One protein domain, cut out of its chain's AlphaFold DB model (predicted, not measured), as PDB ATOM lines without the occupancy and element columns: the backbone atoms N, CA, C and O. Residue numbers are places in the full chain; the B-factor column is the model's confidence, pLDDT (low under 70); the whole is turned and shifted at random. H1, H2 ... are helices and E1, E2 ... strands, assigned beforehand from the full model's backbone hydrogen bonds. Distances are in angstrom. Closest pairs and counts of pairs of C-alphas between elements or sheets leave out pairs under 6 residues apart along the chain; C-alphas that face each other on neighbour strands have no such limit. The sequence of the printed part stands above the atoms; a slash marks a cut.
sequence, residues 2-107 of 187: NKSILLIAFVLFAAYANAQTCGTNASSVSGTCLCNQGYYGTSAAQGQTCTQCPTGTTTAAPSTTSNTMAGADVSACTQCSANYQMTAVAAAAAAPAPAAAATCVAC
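What this domain is: This is residues 2 to 107 of the 187 residues of the protein "Immobilization antigen" of Tetrahymena thermophila (strain SB210) (UniProt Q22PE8). Little regular structure is present: a looped body holds two small strand hairpins, and one helix, H1, sticks out from it as a free arm that makes much of the length. Hairpin E1 and E2 lies nearer H1, hairpin E3 and E4 at the far end. The printed part has 106 residues, 32 of them in named elements, ordered H1 E1 E2 E3 E4, a mixed class. It is loose, with a radius of gyration of the C-alphas of 18.7 A, spanning 67 by 32 by 19 A.

Where its parts are: H1, residues 3 to 17, begins at C-alpha 3 (-29.213, -14.166, -40.076) and is 21.2 A long. E1 is residues 26 to 29, 9.4 A; E2 is 32 to 35, 10.0 A; E3 is 84 to 88, 11.9 A. E4, residues 103 to 106, 10.3 A, ends at C-alpha 106 (18.825, -47.857, -16.436).

How they stand to each other: Residues 2 to 19 stand free, and in H1 every O i to N i+4 pair is within hydrogen-bond range. E1 and E2 are an antiparallel hairpin at 142 degrees, with N 27 and O 34 2.9 A apart. E3 and E4 form another at 151 degrees, with N 85 and O 105 2.8 A apart. E2 and E3 are apart.

The domain as a whole: The printed part has no cut. The links E2 to E3, 48 residues, and E3 to E4, 14 residues, are long. Residues 13 to 20 have pLDDT under 70.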
ATOM      1  N   ASN A   2     -26.451 -10.850 -42.039       72.00
ATOM      2  CA  ASN A   2     -27.147 -12.023 -42.567       72.00
ATOM      3  C   ASN A   2     -27.478 -12.999 -41.423       72.00
ATOM      4  O   ASN A   2     -26.567 -13.435 -40.720       72.00
ATOM      5  N   LYS A   3     -28.760 -13.331 -41.213       75.12
ATOM      6  CA  LYS A   3     -29.213 -14.166 -40.076       75.12
ATOM      7  C   LYS A   3     -28.510 -15.532 -40.028       75.12
ATOM      8  O   LYS A   3     -28.229 -16.038 -38.947       75.12
ATOM      9  N   SER A   4     -28.137 -16.069 -41.187       75.88
ATOM     10  CA  SER A   4     -27.386 -17.324 -41.314       75.88
ATOM     11  C   SER A   4     -25.941 -17.230 -40.806       75.88
ATOM     12  O   SER A   4     -25.427 -18.203 -40.270       75.88
ATOM     13  N   ILE A   5     -25.292 -16.061 -40.903       80.25
ATOM     14  CA  ILE A   5     -23.928 -15.850 -40.378       80.25
ATOM     15  C   ILE A   5     -23.946 -15.846 -38.845       80.25
ATOM     16  O   ILE A   5     -23.056 -16.409 -38.215       80.25
ATOM     17  N   LEU A   6     -24.988 -15.265 -38.241       79.75
ATOM     18  CA  LEU A   6     -25.135 -15.211 -36.786       79.75
ATOM     19  C   LEU A   6     -25.375 -16.609 -36.184       79.75
ATOM     20  O   LEU A   6     -24.806 -16.930 -35.147       79.75
ATOM     21  N   LEU A   7     -26.146 -17.461 -36.871       79.12
ATOM     22  CA  LEU A   7     -26.368 -18.858 -36.474       79.12
ATOM     23  C   LEU A   7     -25.097 -19.711 -36.570       79.12
ATOM     24  O   LEU A   7     -24.796 -20.451 -35.639       79.12
ATOM     25  N   ILE A   8     -24.323 -19.583 -37.654       81.56
ATOM     26  CA  ILE A   8     -23.063 -20.328 -37.819       81.56
ATOM     27  C   ILE A   8     -22.046 -19.904 -36.752       81.56
ATOM     28  O   ILE A   8     -21.423 -20.758 -36.124       81.56
ATOM     29  N   ALA A   9     -21.923 -18.600 -36.487       80.38
ATOM     30  CA  ALA A   9     -21.053 -18.094 -35.428       80.38
ATOM     31  C   ALA A   9     -21.458 -18.629 -34.044       80.38
ATOM     32  O   ALA A   9     -20.590 -19.014 -33.268       80.38
ATOM     33  N   PHE A  10     -22.760 -18.717 -33.753       75.81
ATOM     34  CA  PHE A  10     -23.266 -19.222 -32.474       75.81
ATOM     35  C   PHE A  10     -23.013 -20.727 -32.287       75.81
ATOM     36  O   PHE A  10     -22.616 -21.150 -31.205       75.81
ATOM     37  N   VAL A  11     -23.173 -21.536 -33.343       74.25
ATOM     38  CA  VAL A  11     -22.876 -22.981 -33.303       74.25
ATOM     39  C   VAL A  11     -21.376 -23.232 -33.117       74.25
ATOM     40  O   VAL A  11     -20.997 -24.097 -32.330       74.25
ATOM     41  N   LEU A  12     -20.513 -22.450 -33.775       72.19
ATOM     42  CA  LEU A  12     -19.060 -22.545 -33.599       72.19
ATOM     43  C   LEU A  12     -18.614 -22.101 -32.196       72.19
ATOM     44  O   LEU A  12     -17.773 -22.759 -31.588       72.19
ATOM     45  N   PHE A  13     -19.211 -21.037 -31.644       67.56
ATOM     46  CA  PHE A  13     -18.933 -20.590 -30.273       67.56
ATOM     47  C   PHE A  13     -19.408 -21.602 -29.227       67.56
ATOM     48  O   PHE A  13     -18.694 -21.866 -28.264       67.56
ATOM     49  N   ALA A  14     -20.585 -22.206 -29.423       62.97
ATOM     50  CA  ALA A  14     -21.089 -23.258 -28.548       62.97
ATOM     51  C   ALA A  14     -20.216 -24.522 -28.630       62.97
ATOM     52  O   ALA A  14     -19.905 -25.112 -27.602       62.97
ATOM     53  N   ALA A  15     -19.757 -24.920 -29.819       60.97
ATOM     54  CA  ALA A  15     -18.827 -26.041 -29.963       60.97
ATOM     55  C   ALA A  15     -17.480 -25.775 -29.262       60.97
ATOM     56  O   ALA A  15     -16.929 -26.675 -28.635       60.97
ATOM     57  N   TYR A  16     -16.981 -24.535 -29.309       62.84
ATOM     58  CA  TYR A  16     -15.756 -24.125 -28.617       62.84
ATOM     59  C   TYR A  16     -15.927 -24.057 -27.091       62.84
ATOM     60  O   TYR A  16     -15.071 -24.539 -26.357       62.84
ATOM     61  N   ALA A  17     -17.052 -23.527 -26.603       56.34
ATOM     62  CA  ALA A  17     -17.345 -23.439 -25.170       56.34
ATOM     63  C   ALA A  17     -17.523 -24.815 -24.500       56.34
ATOM     64  O   ALA A  17     -17.290 -24.946 -23.302       56.34
ATOM     65  N   ASN A  18     -17.917 -25.835 -25.268       57.00
ATOM     66  CA  ASN A  18     -18.108 -27.204 -24.781       57.00
ATOM     67  C   ASN A  18     -16.899 -28.123 -25.036       57.00
ATOM     68  O   ASN A  18     -16.934 -29.298 -24.665       57.00
ATOM     69  N   ALA A  19     -15.823 -27.626 -25.654       59.75
ATOM     70  CA  ALA A  19     -14.582 -28.379 -25.748       59.75
ATOM     71  C   ALA A  19     -13.888 -28.339 -24.381       59.75
ATOM     72  O   ALA A  19     -13.265 -27.345 -24.014       59.75
ATOM     73  N   GLN A  20     -13.998 -29.423 -23.609       68.44
ATOM     74  CA  GLN A  20     -13.246 -29.574 -22.367       68.44
ATOM     75  C   GLN A  20     -11.761 -29.727 -22.695       68.44
ATOM     76  O   GLN A  20     -11.238 -30.825 -22.880       68.44
ATOM     77  N   THR A  21     -11.077 -28.598 -22.818       86.44
ATOM     78  CA  THR A  21      -9.633 -28.564 -23.003       86.44
ATOM     79  C   THR A  21      -8.974 -28.821 -21.656       86.44
ATOM     80  O   THR A  21      -9.198 -28.080 -20.698       86.44
ATOM     81  N   CYS A  22      -8.163 -29.865 -21.578       94.44
ATOM     82  CA  CYS A  22      -7.334 -30.108 -20.410       94.44
ATOM     83  C   CYS A  22      -6.082 -29.224 -20.439       94.44
ATOM     84  O   CYS A  22      -5.759 -28.603 -21.454       94.44
ATOM     85  N   GLY A  23      -5.407 -29.139 -19.298       95.06
ATOM     86  CA  GLY A  23      -4.135 -28.443 -19.165       95.06
ATOM     87  C   GLY A  23      -3.014 -29.065 -20.004       95.06
ATOM     88  O   GLY A  23      -3.169 -30.102 -20.652       95.06
ATOM     89  N   THR A  24      -1.840 -28.444 -19.977       96.31
ATOM     90  CA  THR A  24      -0.646 -28.981 -20.636       96.31
ATOM     91  C   THR A  24      -0.218 -30.292 -19.974       96.31
ATOM     92  O   THR A  24      -0.185 -30.399 -18.747       96.31
ATOM     93  N   ASN A  25       0.133 -31.286 -20.798       97.31
ATOM     94  CA  ASN A  25       0.442 -32.658 -20.375       97.31
ATOM     95  C   ASN A  25      -0.724 -33.370 -19.669       97.31
ATOM     96  O   ASN A  25      -0.503 -34.235 -18.821       97.31
ATOM     97  N   ALA A  26      -1.959 -33.027 -20.033       97.25
ATOM     98  CA  ALA A  26      -3.168 -33.678 -19.555       97.25
ATOM     99  C   ALA A  26      -4.092 -34.093 -20.705       97.25
ATOM    100  O   ALA A  26      -4.072 -33.501 -21.783       97.25
ATOM    101  N   SER A  27      -4.931 -35.095 -20.446       95.44
ATOM    102  CA  SER A  27      -5.933 -35.618 -21.378       95.44
ATOM    103  C   SER A  27      -7.271 -35.830 -20.677       95.44
ATOM    104  O   SER A  27      -7.324 -36.067 -19.469       95.44
ATOM    105  N   SER A  28      -8.364 -35.763 -21.441       93.50
ATOM    106  CA  SER A  28      -9.699 -36.091 -20.935       93.50
ATOM    107  C   SER A  28      -9.887 -37.605 -20.927       93.50
ATOM    108  O   SER A  28      -9.827 -38.250 -21.972       93.50
ATOM    109  N   VAL A  29     -10.126 -38.167 -19.746       91.31
ATOM    110  CA  VAL A  29     -10.468 -39.575 -19.543       91.31
ATOM    111  C   VAL A  29     -11.865 -39.610 -18.940       91.31
ATOM    112  O   VAL A  29     -12.082 -39.139 -17.825       91.31
ATOM    113  N   SER A  30     -12.835 -40.115 -19.705       87.50
ATOM    114  CA  SER A  30     -14.247 -40.185 -19.293       87.50
ATOM    115  C   SER A  30     -14.827 -38.839 -18.821       87.50
ATOM    116  O   SER A  30     -15.573 -38.783 -17.849       87.50
ATOM    117  N   GLY A  31     -14.457 -37.737 -19.485       87.38
ATOM    118  CA  GLY A  31     -14.942 -36.392 -19.147       87.38
ATOM    119  C   GLY A  31     -14.237 -35.736 -17.955       87.38
ATOM    120  O   GLY A  31     -14.618 -34.643 -17.548       87.38
ATOM    121  N   THR A  32     -13.196 -36.359 -17.398       91.88
ATOM    122  CA  THR A  32     -12.339 -35.755 -16.369       91.88
ATOM    123  C   THR A  32     -10.957 -35.493 -16.945       91.88
ATOM    124  O   THR A  32     -10.360 -36.377 -17.555       91.88
ATOM    125  N   CYS A  33     -10.424 -34.289 -16.747       95.62
ATOM    126  CA  CYS A  33      -9.044 -34.008 -17.125       95.62
ATOM    127  C   CYS A  33      -8.081 -34.626 -16.116       95.62
ATOM    128  O   CYS A  33      -8.182 -34.346 -14.922       95.62
ATOM    129  N   LEU A  34      -7.147 -35.434 -16.612       96.88
ATOM    130  CA  LEU A  34      -6.113 -36.100 -15.827       96.88
ATOM    131  C   LEU A  34      -4.743 -35.823 -16.438       96.88
ATOM    132  O   LEU A  34      -4.606 -35.771 -17.661       96.88
ATOM    133  N   CYS A  35      -3.725 -35.679 -15.598       98.12
ATOM    134  CA  CYS A  35      -2.342 -35.659 -16.042       98.12
ATOM    135  C   CYS A  35      -2.025 -36.942 -16.819       98.12
ATOM    136  O   CYS A  35      -2.418 -38.040 -16.419       98.12
ATOM    137  N   ASN A  36      -1.316 -36.809 -17.936       97.38
ATOM    138  CA  ASN A  36      -0.880 -37.949 -18.735       97.38
ATOM    139  C   ASN A  36       0.031 -38.863 -17.901       97.38
ATOM    140  O   ASN A  36       0.675 -38.415 -16.953       97.38
ATOM    141  N   GLN A  37       0.116 -40.145 -18.265       97.62
ATOM    142  CA  GLN A  37       1.051 -41.054 -17.600       97.62
ATOM    143  C   GLN A  37       2.482 -40.500 -17.712       97.62
ATOM    144  O   GLN A  37       2.882 -40.023 -18.775       97.62
ATOM    145  N   GLY A  38       3.232 -40.541 -16.611       97.94
ATOM    146  CA  GLY A  38       4.563 -39.932 -16.526       97.94
ATOM    147  C   GLY A  38       4.541 -38.446 -16.156       97.94
ATOM    148  O   GLY A  38       5.596 -37.816 -16.109       97.94
ATOM    149  N   TYR A  39       3.361 -37.899 -15.861       98.44
ATOM    150  CA  TYR A  39       3.170 -36.561 -15.319       98.44
ATOM    151  C   TYR A  39       2.271 -36.606 -14.086       98.44
ATOM    152  O   TYR A  39       1.389 -37.459 -13.986       98.44
ATOM    153  N   TYR A  40       2.456 -35.658 -13.174       98.31
ATOM    154  CA  TYR A  40       1.650 -35.497 -11.967       98.31
ATOM    155  C   TYR A  40       1.256 -34.033 -11.746       98.31
ATOM    156  O   TYR A  40       1.889 -33.113 -12.267       98.31
ATOM    157  N   GLY A  41       0.207 -33.794 -10.968       97.31
ATOM    158  CA  GLY A  41      -0.209 -32.441 -10.619       97.31
ATOM    159  C   GLY A  41      -1.466 -32.404  -9.766       97.31
ATOM    160  O   GLY A  41      -2.238 -33.359  -9.714       97.31
ATOM    161  N   THR A  42      -1.691 -31.276  -9.095       96.38
ATOM    162  CA  THR A  42      -2.867 -31.098  -8.232       96.38
ATOM    163  C   THR A  42      -4.161 -30.852  -9.004       96.38
ATOM    164  O   THR A  42      -5.251 -31.033  -8.466       96.38
ATOM    165  N   SER A  43      -4.048 -30.450 -10.271       95.12
ATOM    166  CA  SER A  43      -5.154 -30.255 -11.201       95.12
ATOM    167  C   SER A  43      -4.653 -30.375 -12.638       95.12
ATOM    168  O   SER A  43      -3.521 -30.005 -12.946       95.12
ATOM    169  N   ALA A  44      -5.529 -30.851 -13.516       96.50
ATOM    170  CA  ALA A  44      -5.302 -30.993 -14.951       96.50
ATOM    171  C   ALA A  44      -6.310 -30.172 -15.784       96.50
ATOM    172  O   ALA A  44      -6.470 -30.406 -16.983       96.50
ATOM    173  N   ALA A  45      -7.018 -29.227 -15.156       94.25
ATOM    174  CA  ALA A  45      -7.979 -28.346 -15.822       94.25
ATOM    175  C   ALA A  45      -7.317 -27.419 -16.861       94.25
ATOM    176  O   ALA A  45      -6.095 -27.261 -16.881       94.25
ATOM    177  N   GLN A  46      -8.127 -26.785 -17.717       92.44
ATOM    178  CA  GLN A  46      -7.658 -25.768 -18.666       92.44
ATOM    179  C   GLN A  46      -6.790 -24.717 -17.949       92.44
ATOM    180  O   GLN A  46      -7.150 -24.237 -16.878       92.44
ATOM    181  N   GLY A  47      -5.647 -24.369 -18.542       90.56
ATOM    182  CA  GLY A  47      -4.705 -23.397 -17.974       90.56
ATOM    183  C   GLY A  47      -3.739 -23.970 -16.931       90.56
ATOM    184  O   GLY A  47      -2.764 -23.308 -16.588       90.56
ATOM    185  N   GLN A  48      -3.943 -25.211 -16.474       94.75
ATOM    186  CA  GLN A  48      -2.992 -25.904 -15.607       94.75
ATOM    187  C   GLN A  48      -1.900 -26.608 -16.421       94.75
ATOM    188  O   GLN A  48      -2.044 -26.848 -17.619       94.75
ATOM    189  N   THR A  49      -0.792 -26.956 -15.768       96.19
ATOM    190  CA  THR A  49       0.295 -27.748 -16.358       96.19
ATOM    191  C   THR A  49       0.665 -28.876 -15.408       96.19
ATOM    192  O   THR A  49       0.965 -28.626 -14.241       96.19
ATOM    193  N   CYS A  50       0.661 -30.112 -15.906       98.12
ATOM    194  CA  CYS A  50       1.167 -31.254 -15.154       98.12
ATOM    195  C   CYS A  50       2.697 -31.324 -15.245       98.12
ATOM    196  O   CYS A  50       3.289 -31.104 -16.307       98.12
ATOM    197  N   THR A  51       3.329 -31.649 -14.120       98.44
ATOM    198  CA  THR A  51       4.783 -31.727 -13.952       98.44
ATOM    199  C   THR A  51       5.288 -33.101 -14.368       98.44
ATOM    200  O   THR A  51       4.689 -34.113 -14.017       98.44
ATOM    201  N   GLN A  52       6.382 -33.148 -15.127       98.50
ATOM    202  CA  GLN A  52       6.971 -34.404 -15.588       98.50
ATOM    203  C   GLN A  52       7.631 -35.164 -14.433       98.50
ATOM    204  O   GLN A  52       8.297 -34.573 -13.579       98.50
ATOM    205  N   CYS A  53       7.479 -36.485 -14.429       98.44
ATOM    206  CA  CYS A  53       8.229 -37.362 -13.545       98.44
ATOM    207  C   CYS A  53       9.742 -37.324 -13.845       98.44
ATOM    208  O   CYS A  53      10.133 -37.170 -15.005       98.44
ATOM    209  N   PRO A  54      10.613 -37.497 -12.829       98.19
ATOM    210  CA  PRO A  54      12.055 -37.615 -13.037       98.19
ATOM    211  C   PRO A  54      12.432 -38.704 -14.051       98.19
ATOM    212  O   PRO A  54      11.713 -39.691 -14.228       98.19
ATOM    213  N   THR A  55      13.593 -38.560 -14.693       96.94
ATOM    214  CA  THR A  55      14.086 -39.518 -15.693       96.94
ATOM    215  C   THR A  55      14.059 -40.957 -15.176       96.94
ATOM    216  O   THR A  55      14.496 -41.243 -14.066       96.94
ATOM    217  N   GLY A  56      13.549 -41.873 -16.003       97.19
ATOM    218  CA  GLY A  56      13.461 -43.295 -15.673       97.19
ATOM    219  C   GLY A  56      12.280 -43.669 -14.778       97.19
ATOM    220  O   GLY A  56      12.021 -44.856 -14.612       97.19
ATOM    221  N   THR A  57      11.525 -42.697 -14.266       98.50
ATOM    222  CA  THR A  57      10.316 -42.921 -13.461       98.50
ATOM    223  C   THR A  57       9.054 -42.636 -14.275       98.50
ATOM    224  O   THR A  57       9.109 -42.044 -15.352       98.50
ATOM    225  N   THR A  58       7.909 -43.107 -13.800       98.44
ATOM    226  CA  THR A  58       6.586 -42.832 -14.359       98.44
ATOM    227  C   THR A  58       5.524 -42.980 -13.269       98.44
ATOM    228  O   THR A  58       5.797 -43.460 -12.166       98.44
ATOM    229  N   THR A  59       4.306 -42.546 -13.564       97.88
ATOM    230  CA  THR A  59       3.142 -42.713 -12.686       97.88
ATOM    231  C   THR A  59       2.417 -44.018 -12.997       97.88
ATOM    232  O   THR A  59       2.617 -44.618 -14.056       97.88
ATOM    233  N   ALA A  60       1.482 -44.422 -12.134       96.12
ATOM    234  CA  ALA A  60       0.467 -45.387 -12.552       96.12
ATOM    235  C   ALA A  60      -0.454 -44.815 -13.634       96.12
ATOM    236  O   ALA A  60      -0.310 -43.664 -14.062       96.12
ATOM    237  N   ALA A  61      -1.390 -45.648 -14.099       95.56
ATOM    238  CA  ALA A  61      -2.427 -45.212 -15.023       95.56
ATOM    239  C   ALA A  61      -3.077 -43.912 -14.504       95.56
ATOM    240  O   ALA A  61      -3.327 -43.814 -13.295       95.56
ATOM    241  N   PRO A  62      -3.314 -42.917 -15.381       96.56
ATOM    242  CA  PRO A  62      -3.909 -41.654 -14.980       96.56
ATOM    243  C   PRO A  62      -5.198 -41.848 -14.188       96.56
ATOM    244  O   PRO A  62      -6.114 -42.531 -14.644       96.56
ATOM    245  N   SER A  63      -5.277 -41.245 -13.004       96.06
ATOM    246  CA  SER A  63      -6.488 -41.257 -12.179       96.06
ATOM    247  C   SER A  63      -6.507 -40.079 -11.208       96.06
ATOM    248  O   SER A  63      -5.475 -39.460 -10.920       96.06
ATOM    249  N   THR A  64      -7.686 -39.817 -10.643       94.38
ATOM    250  CA  THR A  64      -7.885 -38.829  -9.573       94.38
ATOM    251  C   THR A  64      -7.316 -39.256  -8.215       94.38
ATOM    252  O   THR A  64      -7.453 -38.537  -7.229       94.38
ATOM    253  N   THR A  65      -6.702 -40.437  -8.143       91.50
ATOM    254  CA  THR A  65      -6.129 -41.039  -6.929       91.50
ATOM    255  C   THR A  65      -4.668 -41.453  -7.101       91.50
ATOM    256  O   THR A  65      -4.071 -41.986  -6.173       91.50
ATOM    257  N   SER A  66      -4.104 -41.253  -8.295       91.56
ATOM    258  CA  SER A  66      -2.763 -41.701  -8.676       91.56
ATOM    259  C   SER A  66      -1.851 -40.506  -8.916       91.56
ATOM    260  O   SER A  66      -0.921 -40.266  -8.154       91.56
ATOM    261  N   ASN A  67      -2.135 -39.726  -9.962       95.81
ATOM    262  CA  ASN A  67      -1.256 -38.652 -10.423       95.81
ATOM    263  C   ASN A  67      -1.953 -37.294 -10.571       95.81
ATOM    264  O   ASN A  67      -1.275 -36.299 -10.813       95.81
ATOM    265  N   THR A  68      -3.282 -37.243 -10.435       97.06
ATOM    266  CA  THR A  68      -4.065 -36.004 -10.546       97.06
ATOM    267  C   THR A  68      -4.946 -35.812  -9.317       97.06
ATOM    268  O   THR A  68      -6.132 -36.124  -9.346       97.06
ATOM    269  N   MET A  69      -4.388 -35.336  -8.208       94.19
ATOM    270  CA  MET A  69      -5.127 -35.249  -6.943       94.19
ATOM    271  C   MET A  69      -4.684 -34.077  -6.079       94.19
ATOM    272  O   MET A  69      -3.555 -33.606  -6.186       94.19
ATOM    273  N   ALA A  70      -5.555 -33.625  -5.177       91.69
ATOM    274  CA  ALA A  70      -5.169 -32.645  -4.169       91.69
ATOM    275  C   ALA A  70      -3.975 -33.185  -3.357       91.69
ATOM    276  O   ALA A  70      -4.044 -34.283  -2.810       91.69
ATOM    277  N   GLY A  71      -2.876 -32.428  -3.325       89.38
ATOM    278  CA  GLY A  71      -1.625 -32.859  -2.692       89.38
ATOM    279  C   GLY A  71      -0.730 -33.761  -3.549       89.38
ATOM    280  O   GLY A  71       0.261 -34.254  -3.031       89.38
ATOM    281  N   ALA A  72      -1.037 -33.972  -4.836       94.62
ATOM    282  CA  ALA A  72      -0.131 -34.673  -5.740       94.62
ATOM    283  C   ALA A  72       1.229 -33.962  -5.813       94.62
ATOM    284  O   ALA A  72       1.311 -32.777  -6.147       94.62
ATOM    285  N   ASP A  73       2.283 -34.724  -5.555       95.81
ATOM    286  CA  ASP A  73       3.672 -34.298  -5.647       95.81
ATOM    287  C   ASP A  73       4.512 -35.373  -6.366       95.81
ATOM    288  O   ASP A  73       3.980 -36.327  -6.939       95.81
ATOM    289  N   VAL A  74       5.837 -35.213  -6.353       97.25
ATOM    290  CA  VAL A  74       6.791 -36.107  -7.025       97.25
ATOM    291  C   VAL A  74       6.683 -37.579  -6.591       97.25
ATOM    292  O   VAL A  74       7.068 -38.469  -7.348       97.25
ATOM    293  N   SER A  75       6.109 -37.864  -5.418       97.06
ATOM    294  CA  SER A  75       5.829 -39.224  -4.944       97.06
ATOM    295  C   SER A  75       4.776 -39.966  -5.774       97.06
ATOM    296  O   SER A  75       4.719 -41.192  -5.715       97.06
ATOM    297  N   ALA A  76       4.007 -39.273  -6.624       97.62
ATOM    298  CA  ALA A  76       3.115 -39.900  -7.605       97.62
ATOM    299  C   ALA A  76       3.872 -40.706  -8.683       97.62
ATOM    300  O   ALA A  76       3.295 -41.581  -9.338       97.62
ATOM    301  N   CYS A  77       5.170 -40.444  -8.868       98.19
ATOM    302  CA  CYS A  77       6.056 -41.172  -9.776       98.19
ATOM    303  C   CYS A  77       6.517 -42.493  -9.134       98.19
ATOM    304  O   CYS A  77       7.678 -42.667  -8.760       98.19
ATOM    305  N   THR A  78       5.562 -43.406  -8.955       97.81
ATOM    306  CA  THR A  78       5.699 -44.644  -8.171       97.81
ATOM    307  C   THR A  78       6.319 -45.814  -8.928       97.81
ATOM    308  O   THR A  78       6.592 -46.844  -8.318       97.81
ATOM    309  N   GLN A  79       6.537 -45.694 -10.239       98.19
ATOM    310  CA  GLN A  79       6.990 -46.793 -11.094       98.19
ATOM    311  C   GLN A  79       8.236 -46.408 -11.879       98.19
ATOM    312  O   GLN A  79       8.476 -45.234 -12.151       98.19
ATOM    313  N   CYS A  80       9.009 -47.403 -12.296       98.44
ATOM    314  CA  CYS A  80      10.064 -47.211 -13.276       98.44
ATOM    315  C   CYS A  80       9.519 -47.387 -14.689       98.44
ATOM    316  O   CYS A  80       8.780 -48.330 -14.979       98.44
ATOM    317  N   SER A  81       9.928 -46.484 -15.575       97.88
ATOM    318  CA  SER A  81       9.709 -46.608 -17.012       97.88
ATOM    319  C   SER A  81      10.366 -47.881 -17.553       97.88
ATOM    320  O   SER A  81      11.308 -48.414 -16.964       97.88
ATOM    321  N   ALA A  82       9.903 -48.351 -18.711       96.88
ATOM    322  CA  ALA A  82      10.520 -49.483 -19.394       96.88
ATOM    323  C   ALA A  82      12.037 -49.290 -19.548       96.88
ATOM    324  O   ALA A  82      12.513 -48.203 -19.888       96.88
ATOM    325  N   ASN A  83      12.782 -50.382 -19.364       97.25
ATOM    326  CA  ASN A  83      14.247 -50.435 -19.368       97.25
ATOM    327  C   ASN A  83      14.946 -49.841 -18.136       97.25
ATOM    328  O   ASN A  83      16.157 -49.614 -18.196       97.25
ATOM    329  N   TYR A  84      14.222 -49.615 -17.041       98.19
ATOM    330  CA  TYR A  84      14.794 -49.209 -15.762       98.19
ATOM    331  C   TYR A  84      14.396 -50.194 -14.658       98.19
ATOM    332  O   TYR A  84      13.238 -50.602 -14.569       98.19
ATOM    333  N   GLN A  85      15.347 -50.561 -13.806       97.69
ATOM    334  CA  GLN A  85      15.089 -51.322 -12.581       97.69
ATOM    335  C   GLN A  85      14.762 -50.378 -11.424       97.69
ATOM    336  O   GLN A  85      15.281 -49.259 -11.372       97.69
ATOM    337  N   MET A  86      13.963 -50.843 -10.468       98.31
ATOM    338  CA  MET A  86      13.632 -50.084  -9.265       98.31
ATOM    339  C   MET A  86      14.553 -50.466  -8.106       98.31
ATOM    340  O   MET A  86      14.611 -51.622  -7.697       98.31
ATOM    341  N   THR A  87      15.228 -49.465  -7.543       97.19
ATOM    342  CA  THR A  87      16.150 -49.619  -6.400       97.19
ATOM    343  C   THR A  87      15.591 -49.044  -5.098       97.19
ATOM    344  O   THR A  87      15.992 -49.469  -4.020       97.19
ATOM    345  N   ALA A  88      14.624 -48.128  -5.188       97.44
ATOM    346  CA  ALA A  88      13.847 -47.641  -4.053       97.44
ATOM    347  C   ALA A  88      12.428 -47.270  -4.505       97.44
ATOM    348  O   ALA A  88      12.243 -46.787  -5.626       97.44
ATOM    349  N   VAL A  89      11.442 -47.486  -3.633       97.31
ATOM    350  CA  VAL A  89      10.060 -47.032  -3.854       97.31
ATOM    351  C   VAL A  89       9.951 -45.513  -3.702       97.31
ATOM    352  O   VAL A  89      10.785 -44.891  -3.044       97.31
ATOM    353  N   ALA A  90       8.910 -44.924  -4.289       97.12
ATOM    354  CA  ALA A  90       8.541 -43.542  -4.000       97.12
ATOM    355  C   ALA A  90       8.145 -43.383  -2.524       97.12
ATOM    356  O   ALA A  90       7.593 -44.302  -1.916       97.12
ATOM    357  N   ALA A  91       8.401 -42.205  -1.963       95.31
ATOM    358  CA  ALA A  91       8.087 -41.880  -0.580       95.31
ATOM    359  C   ALA A  91       7.306 -40.568  -0.515       95.31
ATOM    360  O   ALA A  91       7.722 -39.560  -1.089       95.31
ATOM    361  N   ALA A  92       6.181 -40.578   0.199       92.12
ATOM    362  CA  ALA A  92       5.457 -39.356   0.531       92.12
ATOM    363  C   ALA A  92       6.302 -38.468   1.458       92.12
ATOM    364  O   ALA A  92       7.162 -38.964   2.192       92.12
ATOM    365  N   ALA A  93       6.043 -37.160   1.449       89.38
ATOM    366  CA  ALA A  93       6.715 -36.239   2.359       89.38
ATOM    367  C   ALA A  93       6.439 -36.618   3.825       89.38
ATOM    368  O   ALA A  93       5.289 -36.781   4.233       89.38
ATOM    369  N   ALA A  94       7.496 -36.715   4.627       87.50
ATOM    370  CA  ALA A  94       7.417 -36.995   6.055       87.50
ATOM    371  C   ALA A  94       8.504 -36.193   6.766       87.50
ATOM    372  O   ALA A  94       9.685 -36.444   6.551       87.50
ATOM    373  N   ALA A  95       8.125 -35.220   7.599       82.88
ATOM    374  CA  ALA A  95       9.081 -34.303   8.219       82.88
ATOM    375  C   ALA A  95      10.212 -35.064   8.956       82.88
ATOM    376  O   ALA A  95       9.908 -35.929   9.781       82.88
ATOM    377  N   PRO A  96      11.501 -34.756   8.693       88.56
ATOM    378  CA  PRO A  96      12.030 -33.634   7.897       88.56
ATOM    379  C   PRO A  96      12.296 -33.940   6.405       88.56
ATOM    380  O   PRO A  96      12.834 -33.091   5.698       88.56
ATOM    381  N   ALA A  97      11.970 -35.137   5.919       90.25
ATOM    382  CA  ALA A  97      12.234 -35.569   4.551       90.25
ATOM    383  C   ALA A  97      11.160 -35.066   3.556       90.25
ATOM    384  O   ALA A  97       9.958 -35.232   3.800       90.25
ATOM    385  N   PRO A  98      11.564 -34.473   2.414       93.19
ATOM    386  CA  PRO A  98      10.637 -34.137   1.337       93.19
ATOM    387  C   PRO A  98      10.111 -35.404   0.648       93.19
ATOM    388  O   PRO A  98      10.687 -36.485   0.780       93.19
ATOM    389  N   ALA A  99       9.034 -35.256  -0.123       95.75
ATOM    390  CA  ALA A  99       8.565 -36.320  -1.002       95.75
ATOM    391  C   ALA A  99       9.628 -36.682  -2.051       95.75
ATOM    392  O   ALA A  99      10.378 -35.821  -2.519       95.75
ATOM    393  N   ALA A 100       9.659 -37.951  -2.450       97.12
ATOM    394  CA  ALA A 100      10.582 -38.477  -3.446       97.12
ATOM    395  C   ALA A 100       9.870 -39.443  -4.402       97.12
ATOM    396  O   ALA A 100       9.025 -40.237  -3.988       97.12
ATOM    397  N   ALA A 101      10.244 -39.395  -5.683       98.12
ATOM    398  CA  ALA A 101       9.860 -40.410  -6.665       98.12
ATOM    399  C   ALA A 101      10.552 -41.752  -6.379       98.12
ATOM    400  O   ALA A 101      11.502 -41.831  -5.595       98.12
ATOM    401  N   ALA A 102      10.119 -42.802  -7.078       98.31
ATOM    402  CA  ALA A 102      10.875 -44.043  -7.136       98.31
ATOM    403  C   ALA A 102      12.299 -43.792  -7.661       98.31
ATOM    404  O   ALA A 102      12.524 -42.940  -8.521       98.31
ATOM    405  N   THR A 103      13.272 -44.559  -7.171       98.12
ATOM    406  CA  THR A 103      14.647 -44.492  -7.684       98.12
ATOM    407  C   THR A 103      14.853 -45.574  -8.729       98.12
ATOM    408  O   THR A 103      14.866 -46.769  -8.414       98.12
ATOM    409  N   CYS A 104      15.033 -45.140  -9.974       98.38
ATOM    410  CA  CYS A 104      15.101 -46.006 -11.141       98.38
ATOM    411  C   CYS A 104      16.475 -45.921 -11.808       98.38
ATOM    412  O   CYS A 104      16.959 -44.833 -12.113       98.38
ATOM    413  N   VAL A 105      17.095 -47.072 -12.065       97.88
ATOM    414  CA  VAL A 105      18.415 -47.166 -12.706       97.88
ATOM    415  C   VAL A 105      18.268 -47.844 -14.060       97.88
ATOM    416  O   VAL A 105      17.576 -48.852 -14.177       97.88
ATOM    417  N   ALA A 106      18.896 -47.289 -15.095       97.94
ATOM    418  CA  ALA A 106      18.825 -47.857 -16.436       97.94
ATOM    419  C   ALA A 106      19.428 -49.270 -16.469       97.94
ATOM    420  O   ALA A 106      20.502 -49.515 -15.921       97.94
ATOM    421  N   CYS A 107      18.756 -50.186 -17.160       97.56
ATOM    422  CA  CYS A 107      19.236 -51.547 -17.338       97.56
ATOM    423  C   CYS A 107      20.536 -51.584 -18.174       97.56
ATOM    424  O   CYS A 107      20.570 -50.999 -19.269       97.56
TER     425      CYS A 107